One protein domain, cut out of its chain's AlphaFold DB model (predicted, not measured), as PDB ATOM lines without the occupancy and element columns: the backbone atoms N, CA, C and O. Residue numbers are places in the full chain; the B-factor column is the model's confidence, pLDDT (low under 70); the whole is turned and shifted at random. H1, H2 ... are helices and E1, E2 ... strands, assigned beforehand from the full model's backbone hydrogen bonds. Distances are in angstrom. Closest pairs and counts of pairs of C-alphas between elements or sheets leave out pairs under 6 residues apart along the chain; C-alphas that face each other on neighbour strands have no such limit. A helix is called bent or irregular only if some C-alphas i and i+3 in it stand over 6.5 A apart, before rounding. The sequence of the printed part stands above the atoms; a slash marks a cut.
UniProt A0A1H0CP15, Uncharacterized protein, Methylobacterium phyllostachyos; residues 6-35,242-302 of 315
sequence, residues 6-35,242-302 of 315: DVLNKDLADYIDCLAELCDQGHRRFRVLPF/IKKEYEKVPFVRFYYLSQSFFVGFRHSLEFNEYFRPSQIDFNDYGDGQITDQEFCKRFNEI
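This is residues 6 to 35 and 242 to 302 of the 315 residues of an uncharacterized protein of Methylobacterium phyllostachyos (UniProt A0A1H0CP15). A short two-strand ladder, E1 with E2, sits in the middle, with the small helices H1, H2 and H3 to one side of it and the helix H4 and a hairpin, E3 and E4, to the other. The pieces are loosely tied: H2 and H3 make a corner, while H1 is apart from the other helices. The printed part has 91 residues, with four named helices and four named strands in the order H1, E1, H2, H3, E2, E3, E4, H4; under half of the residues are in named elements. The class is mixed, helices and strands, in two antiparallel sheets of two strands, E1 - E2 and E3 - E4. The whole is compact, with a radius of gyration of the C-alphas of 13.2 A and spans of 36 by 31 by 26 A.

Start at H1, residues 15 to 21; a short link leads from it to E1, residues 28 to 31. Across from E1 find its antiparallel neighbour E2, residues 261 to 264, at 140 degrees, with N 29 and O 263 2.8 A apart, within hydrogen-bond range. H1 is only just apart from E2, at 8.4 A. Beyond the cut, H2, residues 244 to 248, is only just irregular, with C-alphas 245 and 248 6.8 A apart. H2 and H3, residues 250 to 255, touch only at the corner, and only just, with 3 pairs of C-alphas within 8 A; the closest are those of Glu 247 and Arg 253, 5.7 A. After E2 comes the hairpin of E3, residues 268 to 271, and E4, residues 277 to 280, antiparallel at 146 degrees, with N 278 and O 270 2.7 A apart, within hydrogen-bond range. The closest C-alphas of E2 and E4, those of Phe 261 and Gln 279, are 7.0 A apart. H4, residues 292 to 300, is close to but not clearly touching H2; their closest C-alphas, Lys 244 and Asp 292, are 7.1 A apart. In H3 and H4 every O i to N i+4 pair is within hydrogen-bond range; in H1 it is 1 of 3, beside 4 of 4 O i to N i+3 pairs, and in H2 0 of 1, beside 1 of 2.

Find C-alpha 15 at (-9.404, 5.098, 1.304), where H1 begins its 10.3 A. E1 starts at C-alpha 28 (-8.763, -5.718, 11.035) and measures 9.2 A, H2 8.2 A, H3 8.5 A, E2 9.6 A, E3 10.2 A and E4 9.8 A. H4, at 12.2 A, ends at C-alpha 300 (-1.895, -18.105, 14.762).

The C-alphas of Tyr 274 and Gly 288, the two farthest apart, are 36.9 A from each other. Residues 36 to 241 are not printed, and C-alphas 35 and 242 are 16.3 A apart across this cut. Of the links that are printed whole, E4 to H4 is long. Mean pLDDT of the printed part is 86.3; residues 6 to 14 and residue 35 are under 70.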
ATOM      1  N   ASP A   6     -16.989  -4.165   1.536       66.50
ATOM      2  CA  ASP A   6     -17.537  -4.273   0.178       66.50
ATOM      3  C   ASP A   6     -18.184  -2.974  -0.332       66.50
ATOM      4  O   ASP A   6     -18.343  -2.795  -1.538       66.50
ATOM      5  N   VAL A   7     -18.511  -2.044   0.570       57.44
ATOM      6  CA  VAL A   7     -19.113  -0.741   0.241       57.44
ATOM      7  C   VAL A   7     -18.045   0.341   0.004       57.44
ATOM      8  O   VAL A   7     -18.354   1.423  -0.495       57.44
ATOM      9  N   LEU A   8     -16.776   0.074   0.338       59.53
ATOM     10  CA  LEU A   8     -15.682   1.036   0.197       59.53
ATOM     11  C   LEU A   8     -14.986   0.912  -1.166       59.53
ATOM     12  O   LEU A   8     -14.484  -0.148  -1.536       59.53
ATOM     13  N   ASN A   9     -14.906   2.023  -1.902       52.78
ATOM     14  CA  ASN A   9     -14.179   2.083  -3.167       52.78
ATOM     15  C   ASN A   9     -12.673   2.297  -2.916       52.78
ATOM     16  O   ASN A   9     -12.286   3.250  -2.238       52.78
ATOM     17  N   LYS A  10     -11.823   1.424  -3.470       56.81
ATOM     18  CA  LYS A  10     -10.358   1.461  -3.291       56.81
ATOM     19  C   LYS A  10      -9.677   2.642  -3.995       56.81
ATOM     20  O   LYS A  10      -8.554   2.970  -3.634       56.81
ATOM     21  N   ASP A  11     -10.356   3.300  -4.937       50.56
ATOM     22  CA  ASP A  11      -9.797   4.401  -5.739       50.56
ATOM     23  C   ASP A  11      -9.850   5.782  -5.052       50.56
ATOM     24  O   ASP A  11      -9.486   6.800  -5.644       50.56
ATOM     25  N   LEU A  12     -10.308   5.857  -3.799       48.47
ATOM     26  CA  LEU A  12     -10.325   7.103  -3.032       48.47
ATOM     27  C   LEU A  12      -8.921   7.421  -2.497       48.47
ATOM     28  O   LEU A  12      -8.322   6.612  -1.791       48.47
ATOM     29  N   ALA A  13      -8.434   8.642  -2.744       50.72
ATOM     30  CA  ALA A  13      -7.230   9.182  -2.093       50.72
ATOM     31  C   ALA A  13      -7.318   9.118  -0.549       50.72
ATOM     32  O   ALA A  13      -6.298   9.025   0.131       50.72
ATOM     33  N   ASP A  14      -8.548   9.070  -0.031       62.09
ATOM     34  CA  ASP A  14      -8.895   8.961   1.383       62.09
ATOM     35  C   ASP A  14      -9.287   7.530   1.802       62.09
ATOM     36  O   ASP A  14      -9.857   7.352   2.873       62.09
ATOM     37  N   TYR A  15      -9.001   6.486   1.003       72.81
ATOM     38  CA  TYR A  15      -9.404   5.098   1.304       72.81
ATOM     39  C   TYR A  15      -9.030   4.684   2.734       72.81
ATOM     40  O   TYR A  15      -9.863   4.144   3.453       72.81
ATOM     41  N   ILE A  16      -7.813   5.018   3.178       76.50
ATOM     42  CA  ILE A  16      -7.344   4.746   4.546       76.50
ATOM     43  C   ILE A  16      -8.204   5.462   5.596       76.50
ATOM     44  O   ILE A  16      -8.486   4.888   6.646       76.50
ATOM     45  N   ASP A  17      -8.648   6.689   5.325       78.69
ATOM     46  CA  ASP A  17      -9.503   7.438   6.247       78.69
ATOM     47  C   ASP A  17     -10.943   6.910   6.234       78.69
ATOM     48  O   ASP A  17     -11.578   6.843   7.285       78.69
ATOM     49  N   CYS A  18     -11.432   6.423   5.091       78.56
ATOM     50  CA  CYS A  18     -12.724   5.743   4.999       78.56
ATOM     51  C   CYS A  18     -12.754   4.411   5.768       78.56
ATOM     52  O   CYS A  18     -13.809   4.016   6.265       78.56
ATOM     53  N   LEU A  19     -11.613   3.723   5.930       81.44
ATOM     54  CA  LEU A  19     -11.538   2.494   6.735       81.44
ATOM     55  C   LEU A  19     -11.881   2.734   8.211       81.44
ATOM     56  O   LEU A  19     -12.368   1.818   8.873       81.44
ATOM     57  N   ALA A  20     -11.678   3.953   8.727       76.69
ATOM     58  CA  ALA A  20     -12.062   4.318  10.091       76.69
ATOM     59  C   ALA A  20     -13.583   4.275  10.320       76.69
ATOM     60  O   ALA A  20     -14.032   4.223  11.462       76.69
ATOM     61  N   GLU A  21     -14.373   4.285   9.246       79.81
ATOM     62  CA  GLU A  21     -15.833   4.249   9.302       79.81
ATOM     63  C   GLU A  21     -16.404   2.821   9.309       79.81
ATOM     64  O   GLU A  21     -17.620   2.650   9.439       79.81
ATOM     65  N   LEU A  22     -15.554   1.796   9.156       84.12
ATOM     66  CA  LEU A  22     -15.971   0.400   9.230       84.12
ATOM     67  C   LEU A  22     -16.350   0.028  10.664       84.12
ATOM     68  O   LEU A  22     -15.604   0.268  11.612       84.12
ATOM     69  N   CYS A  23     -17.497  -0.629  10.812       83.88
ATOM     70  CA  CYS A  23     -17.966  -1.120  12.111       83.88
ATOM     71  C   CYS A  23     -17.010  -2.144  12.751       83.88
ATOM     72  O   CYS A  23     -16.876  -2.188  13.973       83.88
ATOM     73  N   ASP A  24     -16.297  -2.908  11.924       88.44
ATOM     74  CA  ASP A  24     -15.373  -3.961  12.334       88.44
ATOM     75  C   ASP A  24     -13.895  -3.546  12.236       88.44
ATOM     76  O   ASP A  24     -12.999  -4.388  12.327       88.44
ATOM     77  N   GLN A  25     -13.612  -2.243  12.105       88.38
ATOM     78  CA  GLN A  25     -12.255  -1.691  12.002       88.38
ATOM     79  C   GLN A  25     -11.329  -2.169  13.131       88.38
ATOM     80  O   GLN A  25     -10.125  -2.328  12.936       88.38
ATOM     81  N   GLY A  26     -11.880  -2.434  14.318       89.94
ATOM     82  CA  GLY A  26     -11.128  -2.962  15.453       89.94
ATOM     83  C   GLY A  26     -10.598  -4.384  15.280       89.94
ATOM     84  O   GLY A  26      -9.600  -4.731  15.914       89.94
ATOM     85  N   HIS A  27     -11.211  -5.173  14.398       93.69
ATOM     86  CA  HIS A  27     -10.879  -6.572  14.122       93.69
ATOM     87  C   HIS A  27      -9.914  -6.768  12.954       93.69
ATOM     88  O   HIS A  27      -9.472  -7.891  12.704       93.69
ATOM     89  N   ARG A  28      -9.577  -5.688  12.248       94.81
ATOM     90  CA  ARG A  28      -8.763  -5.718  11.035       94.81
ATOM     91  C   ARG A  28      -7.387  -5.109  11.269       94.81
ATOM     92  O   ARG A  28      -7.221  -4.247  12.132       94.81
ATOM     93  N   ARG A  29      -6.399  -5.570  10.505       95.56
ATOM     94  CA  ARG A  29      -5.030  -5.044  10.460       95.56
ATOM     95  C   ARG A  29      -4.546  -4.962   9.023       95.56
ATOM     96  O   ARG A  29      -5.006  -5.698   8.151       95.56
ATOM     97  N   PHE A  30      -3.599  -4.067   8.780       95.19
ATOM     98  CA  PHE A  30      -2.937  -3.976   7.485       95.19
ATOM     99  C   PHE A  30      -1.899  -5.089   7.355       95.19
ATOM    100  O   PHE A  30      -0.911  -5.102   8.085       95.19
ATOM    101  N   ARG A  31      -2.139  -6.019   6.429       94.25
ATOM    102  CA  ARG A  31      -1.206  -7.068   6.026       94.25
ATOM    103  C   ARG A  31      -0.298  -6.559   4.917       94.25
ATOM    104  O   ARG A  31      -0.778  -6.205   3.838       94.25
ATOM    105  N   VAL A  32       1.003  -6.604   5.170       92.38
ATOM    106  CA  VAL A  32       2.033  -6.238   4.196       92.38
ATOM    107  C   VAL A  32       2.319  -7.430   3.280       92.38
ATOM    108  O   VAL A  32       2.307  -8.584   3.716       92.38
ATOM    109  N   LEU A  33       2.563  -7.163   1.995       86.44
ATOM    110  CA  LEU A  33       2.871  -8.183   0.987       86.44
ATOM    111  C   LEU A  33       4.319  -8.032   0.494       86.44
ATOM    112  O   LEU A  33       4.567  -7.326  -0.482       86.44
ATOM    113  N   PRO A  34       5.292  -8.700   1.134       70.31
ATOM    114  CA  PRO A  34       6.715  -8.552   0.808       70.31
ATOM    115  C   PRO A  34       7.172  -9.247  -0.495       70.31
ATOM    116  O   PRO A  34       8.340  -9.166  -0.860       70.31
ATOM    117  N   PHE A  35       6.300  -9.979  -1.191       64.00
ATOM    118  CA  PHE A  35       6.686 -11.152  -1.994       64.00
ATOM    119  C   PHE A  35       7.241 -10.910  -3.412       64.00
ATOM    120  O   PHE A  35       7.296 -11.856  -4.193       64.00
ATOM    121  N   ILE A 242       0.702  -4.589  10.474       97.00
ATOM    122  CA  ILE A 242       1.024  -3.304  11.102       97.00
ATOM    123  C   ILE A 242       0.310  -3.163  12.455       97.00
ATOM    124  O   ILE A 242      -0.897  -3.399  12.547       97.00
ATOM    125  N   LYS A 243       1.057  -2.759  13.492       96.94
ATOM    126  CA  LYS A 243       0.537  -2.395  14.818       96.94
ATOM    127  C   LYS A 243      -0.390  -1.190  14.713       96.94
ATOM    128  O   LYS A 243      -0.086  -0.221  14.012       96.94
ATOM    129  N   LYS A 244      -1.470  -1.188  15.492       94.19
ATOM    130  CA  LYS A 244      -2.493  -0.133  15.408       94.19
ATOM    131  C   LYS A 244      -1.947   1.259  15.747       94.19
ATOM    132  O   LYS A 244      -2.332   2.255  15.138       94.19
ATOM    133  N   GLU A 245      -1.016   1.338  16.693       95.19
ATOM    134  CA  GLU A 245      -0.375   2.598  17.098       95.19
ATOM    135  C   GLU A 245       0.477   3.233  15.980       95.19
ATOM    136  O   GLU A 245       0.615   4.456  15.928       95.19
ATOM    137  N   TYR A 246       0.980   2.422  15.042       96.12
ATOM    138  CA  TYR A 246       1.821   2.871  13.934       96.12
ATOM    139  C   TYR A 246       1.027   3.299  12.692       96.12
ATOM    140  O   TYR A 246       1.590   3.946  11.811       96.12
ATOM    141  N   GLU A 247      -0.285   3.044  12.625       93.44
ATOM    142  CA  GLU A 247      -1.126   3.415  11.470       93.44
ATOM    143  C   GLU A 247      -1.169   4.934  11.206       93.44
ATOM    144  O   GLU A 247      -1.429   5.381  10.088       93.44
ATOM    145  N   LYS A 248      -0.899   5.748  12.236       91.88
ATOM    146  CA  LYS A 248      -0.874   7.219  12.147       91.88
ATOM    147  C   LYS A 248       0.521   7.795  11.918       91.88
ATOM    148  O   LYS A 248       0.644   9.000  11.700       91.88
ATOM    149  N   VAL A 249       1.566   6.971  11.976       95.12
ATOM    150  CA  VAL A 249       2.941   7.425  11.749       95.12
ATOM    151  C   VAL A 249       3.097   7.742  10.257       95.12
ATOM    152  O   VAL A 249       2.877   6.845   9.442       95.12
ATOM    153  N   PRO A 250       3.492   8.973   9.866       94.88
ATOM    154  CA  PRO A 250       3.518   9.391   8.461       94.88
ATOM    155  C   PRO A 250       4.265   8.435   7.529       94.88
ATOM    156  O   PRO A 250       3.770   8.111   6.454       94.88
ATOM    157  N   PHE A 251       5.423   7.935   7.968       95.94
ATOM    158  CA  PHE A 251       6.217   6.967   7.215       95.94
ATOM    159  C   PHE A 251       5.450   5.663   6.940       95.94
ATOM    160  O   PHE A 251       5.341   5.238   5.791       95.94
ATOM    161  N   VAL A 252       4.874   5.056   7.984       95.50
ATOM    162  CA  VAL A 252       4.119   3.796   7.882       95.50
ATOM    163  C   VAL A 252       2.863   3.996   7.043       95.50
ATOM    164  O   VAL A 252       2.586   3.209   6.137       95.50
ATOM    165  N   ARG A 253       2.140   5.092   7.282       92.31
ATOM    166  CA  ARG A 253       0.946   5.455   6.519       92.31
ATOM    167  C   ARG A 253       1.232   5.593   5.026       92.31
ATOM    168  O   ARG A 253       0.481   5.056   4.219       92.31
ATOM    169  N   PHE A 254       2.310   6.286   4.667       91.19
ATOM    170  CA  PHE A 254       2.634   6.545   3.270       91.19
ATOM    171  C   PHE A 254       3.156   5.297   2.548       91.19
ATOM    172  O   PHE A 254       2.656   4.963   1.476       91.19
ATOM    173  N   TYR A 255       4.132   4.591   3.130       91.44
ATOM    174  CA  TYR A 255       4.821   3.499   2.434       91.44
ATOM    175  C   TYR A 255       4.197   2.121   2.652       91.44
ATOM    176  O   TYR A 255       4.147   1.335   1.712       91.44
ATOM    177  N   TYR A 256       3.719   1.811   3.861       92.69
ATOM    178  CA  TYR A 256       3.221   0.469   4.180       92.69
ATOM    179  C   TYR A 256       1.724   0.341   3.929       92.69
ATOM    180  O   TYR A 256       1.300  -0.586   3.240       92.69
ATOM    181  N   LEU A 257       0.909   1.256   4.464       90.94
ATOM    182  CA  LEU A 257      -0.549   1.095   4.411       90.94
ATOM    183  C   LEU A 257      -1.091   1.159   2.979       90.94
ATOM    184  O   LEU A 257      -1.976   0.383   2.630       90.94
ATOM    185  N   SER A 258      -0.517   2.027   2.141       82.44
ATOM    186  CA  SER A 258      -0.898   2.187   0.730       82.44
ATOM    187  C   SER A 258      -0.670   0.931  -0.121       82.44
ATOM    188  O   SER A 258      -1.322   0.761  -1.148       82.44
ATOM    189  N   GLN A 259       0.225   0.040   0.316       81.75
ATOM    190  CA  GLN A 259       0.581  -1.209  -0.364       81.75
ATOM    191  C   GLN A 259       0.073  -2.454   0.385       81.75
ATOM    192  O   GLN A 259       0.449  -3.581   0.058       81.75
ATOM    193  N   SER A 260      -0.756  -2.267   1.416       89.81
ATOM    194  CA  SER A 260      -1.223  -3.338   2.297       89.81
ATOM    195  C   SER A 260      -2.692  -3.675   2.077       89.81
ATOM    196  O   SER A 260      -3.507  -2.848   1.675       89.81
ATOM    197  N   PHE A 261      -3.054  -4.903   2.431       91.25
ATOM    198  CA  PHE A 261      -4.447  -5.324   2.505       91.25
ATOM    199  C   PHE A 261      -4.991  -5.111   3.915       91.25
ATOM    200  O   PHE A 261      -4.393  -5.573   4.881       91.25
ATOM    201  N   PHE A 262      -6.131  -4.431   4.052       92.88
ATOM    202  CA  PHE A 262      -6.801  -4.269   5.344       92.88
ATOM    203  C   PHE A 262      -7.738  -5.451   5.600       92.88
ATOM    204  O   PHE A 262      -8.796  -5.558   4.978       92.88
ATOM    205  N   VAL A 263      -7.316  -6.366   6.471       93.94
ATOM    206  CA  VAL A 263      -7.898  -7.708   6.591       93.94
ATOM    207  C   VAL A 263      -8.113  -8.116   8.042       93.94
ATOM    208  O   VAL A 263      -7.362  -7.703   8.925       93.94
ATOM    209  N   GLY A 264      -9.130  -8.933   8.302       94.75
ATOM    210  CA  GLY A 264      -9.319  -9.563   9.610       94.75
ATOM    211  C   GLY A 264      -8.460 -10.816   9.789       94.75
ATOM    212  O   GLY A 264      -7.790 -11.272   8.867       94.75
ATOM    213  N   PHE A 265      -8.467 -11.411  10.980       94.31
ATOM    214  CA  PHE A 265      -7.608 -12.564  11.294       94.31
ATOM    215  C   PHE A 265      -7.977 -13.856  10.534       94.31
ATOM    216  O   PHE A 265      -7.168 -14.777  10.509       94.31
ATOM    217  N   ARG A 266      -9.155 -13.922   9.889       95.00
ATOM    218  CA  ARG A 266      -9.628 -15.092   9.122       95.00
ATOM    219  C   ARG A 266      -9.522 -14.953   7.604       95.00
ATOM    220  O   ARG A 266     -10.077 -15.769   6.875       95.00
ATOM    221  N   HIS A 267      -8.844 -13.928   7.106       94.69
ATOM    222  CA  HIS A 267      -8.670 -13.749   5.667       94.69
ATOM    223  C   HIS A 267      -7.804 -14.855   5.037       94.69
ATOM    224  O   HIS A 267      -6.967 -15.475   5.695       94.69
ATOM    225  N   SER A 268      -7.935 -15.026   3.725       92.25
ATOM    226  CA  SER A 268      -6.993 -15.779   2.897       92.25
ATOM    227  C   SER A 268      -6.398 -14.907   1.795       92.25
ATOM    228  O   SER A 268      -6.901 -13.826   1.469       92.25
ATOM    229  N   LEU A 269      -5.283 -15.377   1.239       89.94
ATOM    230  CA  LEU A 269      -4.709 -14.839   0.013       89.94
ATOM    231  C   LEU A 269      -4.796 -15.896  -1.075       89.94
ATOM    232  O   LEU A 269      -4.360 -17.029  -0.880       89.94
ATOM    233  N   GLU A 270      -5.290 -15.491  -2.233       88.62
ATOM    234  CA  GLU A 270      -5.244 -16.283  -3.455       88.62
ATOM    235  C   GLU A 270      -4.385 -15.572  -4.490       88.62
ATOM    236  O   GLU A 270      -4.459 -14.351  -4.638       88.62
ATOM    237  N   PHE A 271      -3.610 -16.340  -5.245       85.62
ATOM    238  CA  PHE A 271      -2.870 -15.840  -6.395       85.62
ATOM    239  C   PHE A 271      -3.629 -16.204  -7.665       85.62
ATOM    240  O   PHE A 271      -4.070 -17.339  -7.828       85.62
ATOM    241  N   ASN A 272      -3.796 -15.235  -8.562       83.94
ATOM    242  CA  ASN A 272      -4.310 -15.535  -9.893       83.94
ATOM    243  C   ASN A 272      -3.226 -16.186 -10.776       83.94
ATOM    244  O   ASN A 272      -2.074 -16.332 -10.370       83.94
ATOM    245  N   GLU A 273      -3.586 -16.524 -12.015       84.25
ATOM    246  CA  GLU A 273      -2.677 -17.104 -13.021       84.25
ATOM    247  C   GLU A 273      -1.440 -16.239 -13.338       84.25
ATOM    248  O   GLU A 273      -0.434 -16.745 -13.824       84.25
ATOM    249  N   TYR A 274      -1.484 -14.944 -13.011       82.06
ATOM    250  CA  TYR A 274      -0.381 -13.993 -13.167       82.06
ATOM    251  C   TYR A 274       0.384 -13.742 -11.860       82.06
ATOM    252  O   TYR A 274       1.077 -12.729 -11.748       82.06
ATOM    253  N   PHE A 275       0.218 -14.601 -10.849       79.31
ATOM    254  CA  PHE A 275       0.804 -14.452  -9.512       79.31
ATOM    255  C   PHE A 275       0.482 -13.115  -8.830       79.31
ATOM    256  O   PHE A 275       1.205 -12.657  -7.942       79.31
ATOM    257  N   ARG A 276      -0.629 -12.472  -9.206       80.50
ATOM    258  CA  ARG A 276      -1.118 -11.289  -8.498       80.50
ATOM    259  C   ARG A 276      -1.931 -11.746  -7.290       80.50
ATOM    260  O   ARG A 276      -2.899 -12.491  -7.479       80.50
ATOM    261  N   PRO A 277      -1.572 -11.315  -6.071       84.25
ATOM    262  CA  PRO A 277      -2.325 -11.667  -4.887       84.25
ATOM    263  C   PRO A 277      -3.669 -10.941  -4.884       84.25
ATOM    264  O   PRO A 277      -3.785  -9.774  -5.258       84.25
ATOM    265  N   SER A 278      -4.682 -11.638  -4.398       86.88
ATOM    266  CA  SER A 278      -6.000 -11.111  -4.088       86.88
ATOM    267  C   SER A 278      -6.372 -11.542  -2.675       86.88
ATOM    268  O   SER A 278      -6.143 -12.686  -2.287       86.88
ATOM    269  N   GLN A 279      -6.907 -10.607  -1.892       89.00
ATOM    270  CA  GLN A 279      -7.445 -10.909  -0.569       89.00
ATOM    271  C   GLN A 279      -8.853 -11.492  -0.704       89.00
ATOM    272  O   GLN A 279      -9.664 -10.982  -1.481       89.00
ATOM    273  N   ILE A 280      -9.153 -12.507   0.096       90.81
ATOM    274  CA  ILE A 280     -10.520 -12.939   0.375       90.81
ATOM    275  C   ILE A 280     -10.723 -12.788   1.864       90.81
ATOM    276  O   ILE A 280      -9.909 -13.245   2.665       90.81
ATOM    277  N   ASP A 281     -11.797 -12.113   2.231       92.31
ATOM    278  CA  ASP A 281     -12.076 -11.810   3.616       92.31
ATOM    279  C   ASP A 281     -13.582 -11.767   3.862       92.31
ATOM    280  O   ASP A 281     -14.369 -11.662   2.919       92.31
ATOM    281  N   PHE A 282     -13.985 -11.852   5.125       90.00
ATOM    282  CA  PHE A 282     -15.373 -11.637   5.515       90.00
ATOM    283  C   PHE A 282     -15.739 -10.157   5.376       90.00
ATOM    284  O   PHE A 282     -14.900  -9.280   5.588       90.00
ATOM    285  N   ASN A 283     -17.004  -9.873   5.058       87.25
ATOM    286  CA  ASN A 283     -17.492  -8.495   4.930       87.25
ATOM    287  C   ASN A 283     -17.585  -7.771   6.283       87.25
ATOM    288  O   ASN A 283     -17.543  -6.542   6.320       87.25
ATOM    289  N   ASP A 284     -17.711  -8.533   7.373       88.94
ATOM    290  CA  ASP A 284     -17.940  -8.038   8.727       88.94
ATOM    291  C   ASP A 284     -17.422  -9.042   9.772       88.94
ATOM    292  O   ASP A 284     -17.745 -10.229   9.718       88.94
ATOM    293  N   TYR A 285     -16.626  -8.555  10.723       89.81
ATOM    294  CA  TYR A 285     -16.112  -9.309  11.875       89.81
ATOM    295  C   TYR A 285     -16.852  -9.020  13.189       89.81
ATOM    296  O   TYR A 285     -16.463  -9.530  14.241       89.81
ATOM    297  N   GLY A 286     -17.918  -8.224  13.139       88.19
ATOM    298  CA  GLY A 286     -18.646  -7.770  14.312       88.19
ATOM    299  C   GLY A 286     -18.053  -6.502  14.925       88.19
ATOM    300  O   GLY A 286     -16.958  -6.044  14.581       88.19
ATOM    301  N   ASP A 287     -18.808  -5.937  15.860       86.19
ATOM    302  CA  ASP A 287     -18.423  -4.723  16.571       86.19
ATOM    303  C   ASP A 287     -17.406  -5.034  17.675       86.19
ATOM    304  O   ASP A 287     -17.427  -6.103  18.288       86.19
ATOM    305  N   GLY A 288     -16.517  -4.082  17.956       87.00
ATOM    306  CA  GLY A 288     -15.550  -4.190  19.044       87.00
ATOM    307  C   GLY A 288     -14.132  -3.820  18.632       87.00
ATOM    308  O   GLY A 288     -13.871  -3.348  17.526       87.00
ATOM    309  N   GLN A 289     -13.207  -3.996  19.571       91.00
ATOM    310  CA  GLN A 289     -11.786  -3.723  19.396       91.00
ATOM    311  C   GLN A 289     -10.998  -4.891  19.977       91.00
ATOM    312  O   GLN A 289     -11.183  -5.238  21.143       91.00
ATOM    313  N   ILE A 290     -10.110  -5.475  19.177       95.06
ATOM    314  CA  ILE A 290      -9.132  -6.457  19.655       95.06
ATOM    315  C   ILE A 290      -7.747  -5.823  19.673       95.06
ATOM    316  O   ILE A 290      -7.418  -4.979  18.834       95.06
ATOM    317  N   THR A 291      -6.938  -6.215  20.652       96.88
ATOM    318  CA  THR A 291      -5.546  -5.773  20.765       96.88
ATOM    319  C   THR A 291      -4.680  -6.448  19.703       96.88
ATOM    320  O   THR A 291      -5.074  -7.453  19.111       96.88
ATOM    321  N   ASP A 292      -3.478  -5.920  19.466       97.31
ATOM    322  CA  ASP A 292      -2.526  -6.533  18.528       97.31
ATOM    323  C   ASP A 292      -2.082  -7.931  18.996       97.31
ATOM    324  O   ASP A 292      -1.928  -8.839  18.181       97.31
ATOM    325  N   GLN A 293      -1.974  -8.138  20.315       97.31
ATOM    326  CA  GLN A 293      -1.697  -9.450  20.913       97.31
ATOM    327  C   GLN A 293      -2.837 -10.443  20.672       97.31
ATOM    328  O   GLN A 293      -2.591 -11.585  20.285       97.31
ATOM    329  N   GLU A 294      -4.086 -10.007  20.851       96.81
ATOM    330  CA  GLU A 294      -5.257 -10.850  20.602       96.81
ATOM    331  C   GLU A 294      -5.400 -11.178  19.110       96.81
ATOM    332  O   GLU A 294      -5.680 -12.322  18.755       96.81
ATOM    333  N   PHE A 295      -5.148 -10.209  18.220       97.25
ATOM    334  CA  PHE A 295      -5.113 -10.450  16.776       97.25
ATOM    335  C   PHE A 295      -4.059 -11.505  16.416       97.25
ATOM    336  O   PHE A 295      -4.368 -12.458  15.705       97.25
ATOM    337  N   CYS A 296      -2.837 -11.363  16.944       97.06
ATOM    338  CA  CYS A 296      -1.744 -12.313  16.734       97.06
ATOM    339  C   CYS A 296      -2.122 -13.726  17.194       97.06
ATOM    340  O   CYS A 296      -1.964 -14.687  16.438       97.06
ATOM    341  N   LYS A 297      -2.692 -13.845  18.400       97.25
ATOM    342  CA  LYS A 297      -3.154 -15.123  18.945       97.25
ATOM    343  C   LYS A 297      -4.198 -15.776  18.039       97.25
ATOM    344  O   LYS A 297      -3.992 -16.899  17.586       97.25
ATOM    345  N   ARG A 298      -5.275 -15.057  17.705       95.88
ATOM    346  CA  ARG A 298      -6.360 -15.582  16.859       95.88
ATOM    347  C   ARG A 298      -5.892 -15.964  15.462       95.88
ATOM    348  O   ARG A 298      -6.340 -16.971  14.936       95.88
ATOM    349  N   PHE A 299      -5.000 -15.174  14.867       95.75
ATOM    350  CA  PHE A 299      -4.432 -15.476  13.556       95.75
ATOM    351  C   PHE A 299      -3.579 -16.754  13.585       95.75
ATOM    352  O   PHE A 299      -3.662 -17.576  12.678       95.75
ATOM    353  N   ASN A 300      -2.779 -16.947  14.636       96.19
ATOM    354  CA  ASN A 300      -1.895 -18.105  14.762       96.19
ATOM    355  C   ASN A 300      -2.623 -19.408  15.137       96.19
ATOM    356  O   ASN A 300      -2.098 -20.486  14.853       96.19
ATOM    357  N   GLU A 301      -3.771 -19.309  15.810       95.44
ATOM    358  CA  GLU A 301      -4.566 -20.437  16.324       95.44
ATOM    359  C   GLU A 301      -5.791 -20.759  15.447       95.44
ATOM    360  O   GLU A 301      -6.606 -21.602  15.814       95.44
ATOM    361  N   ILE A 302      -5.940 -20.096  14.296       92.56
ATOM    362  CA  ILE A 302      -7.114 -20.244  13.433       92.56
ATOM    363  C   ILE A 302      -7.267 -21.666  12.870       92.56
ATOM    364  O   ILE A 302      -6.329 -22.249  12.320       92.56
TER     365      ILE A 302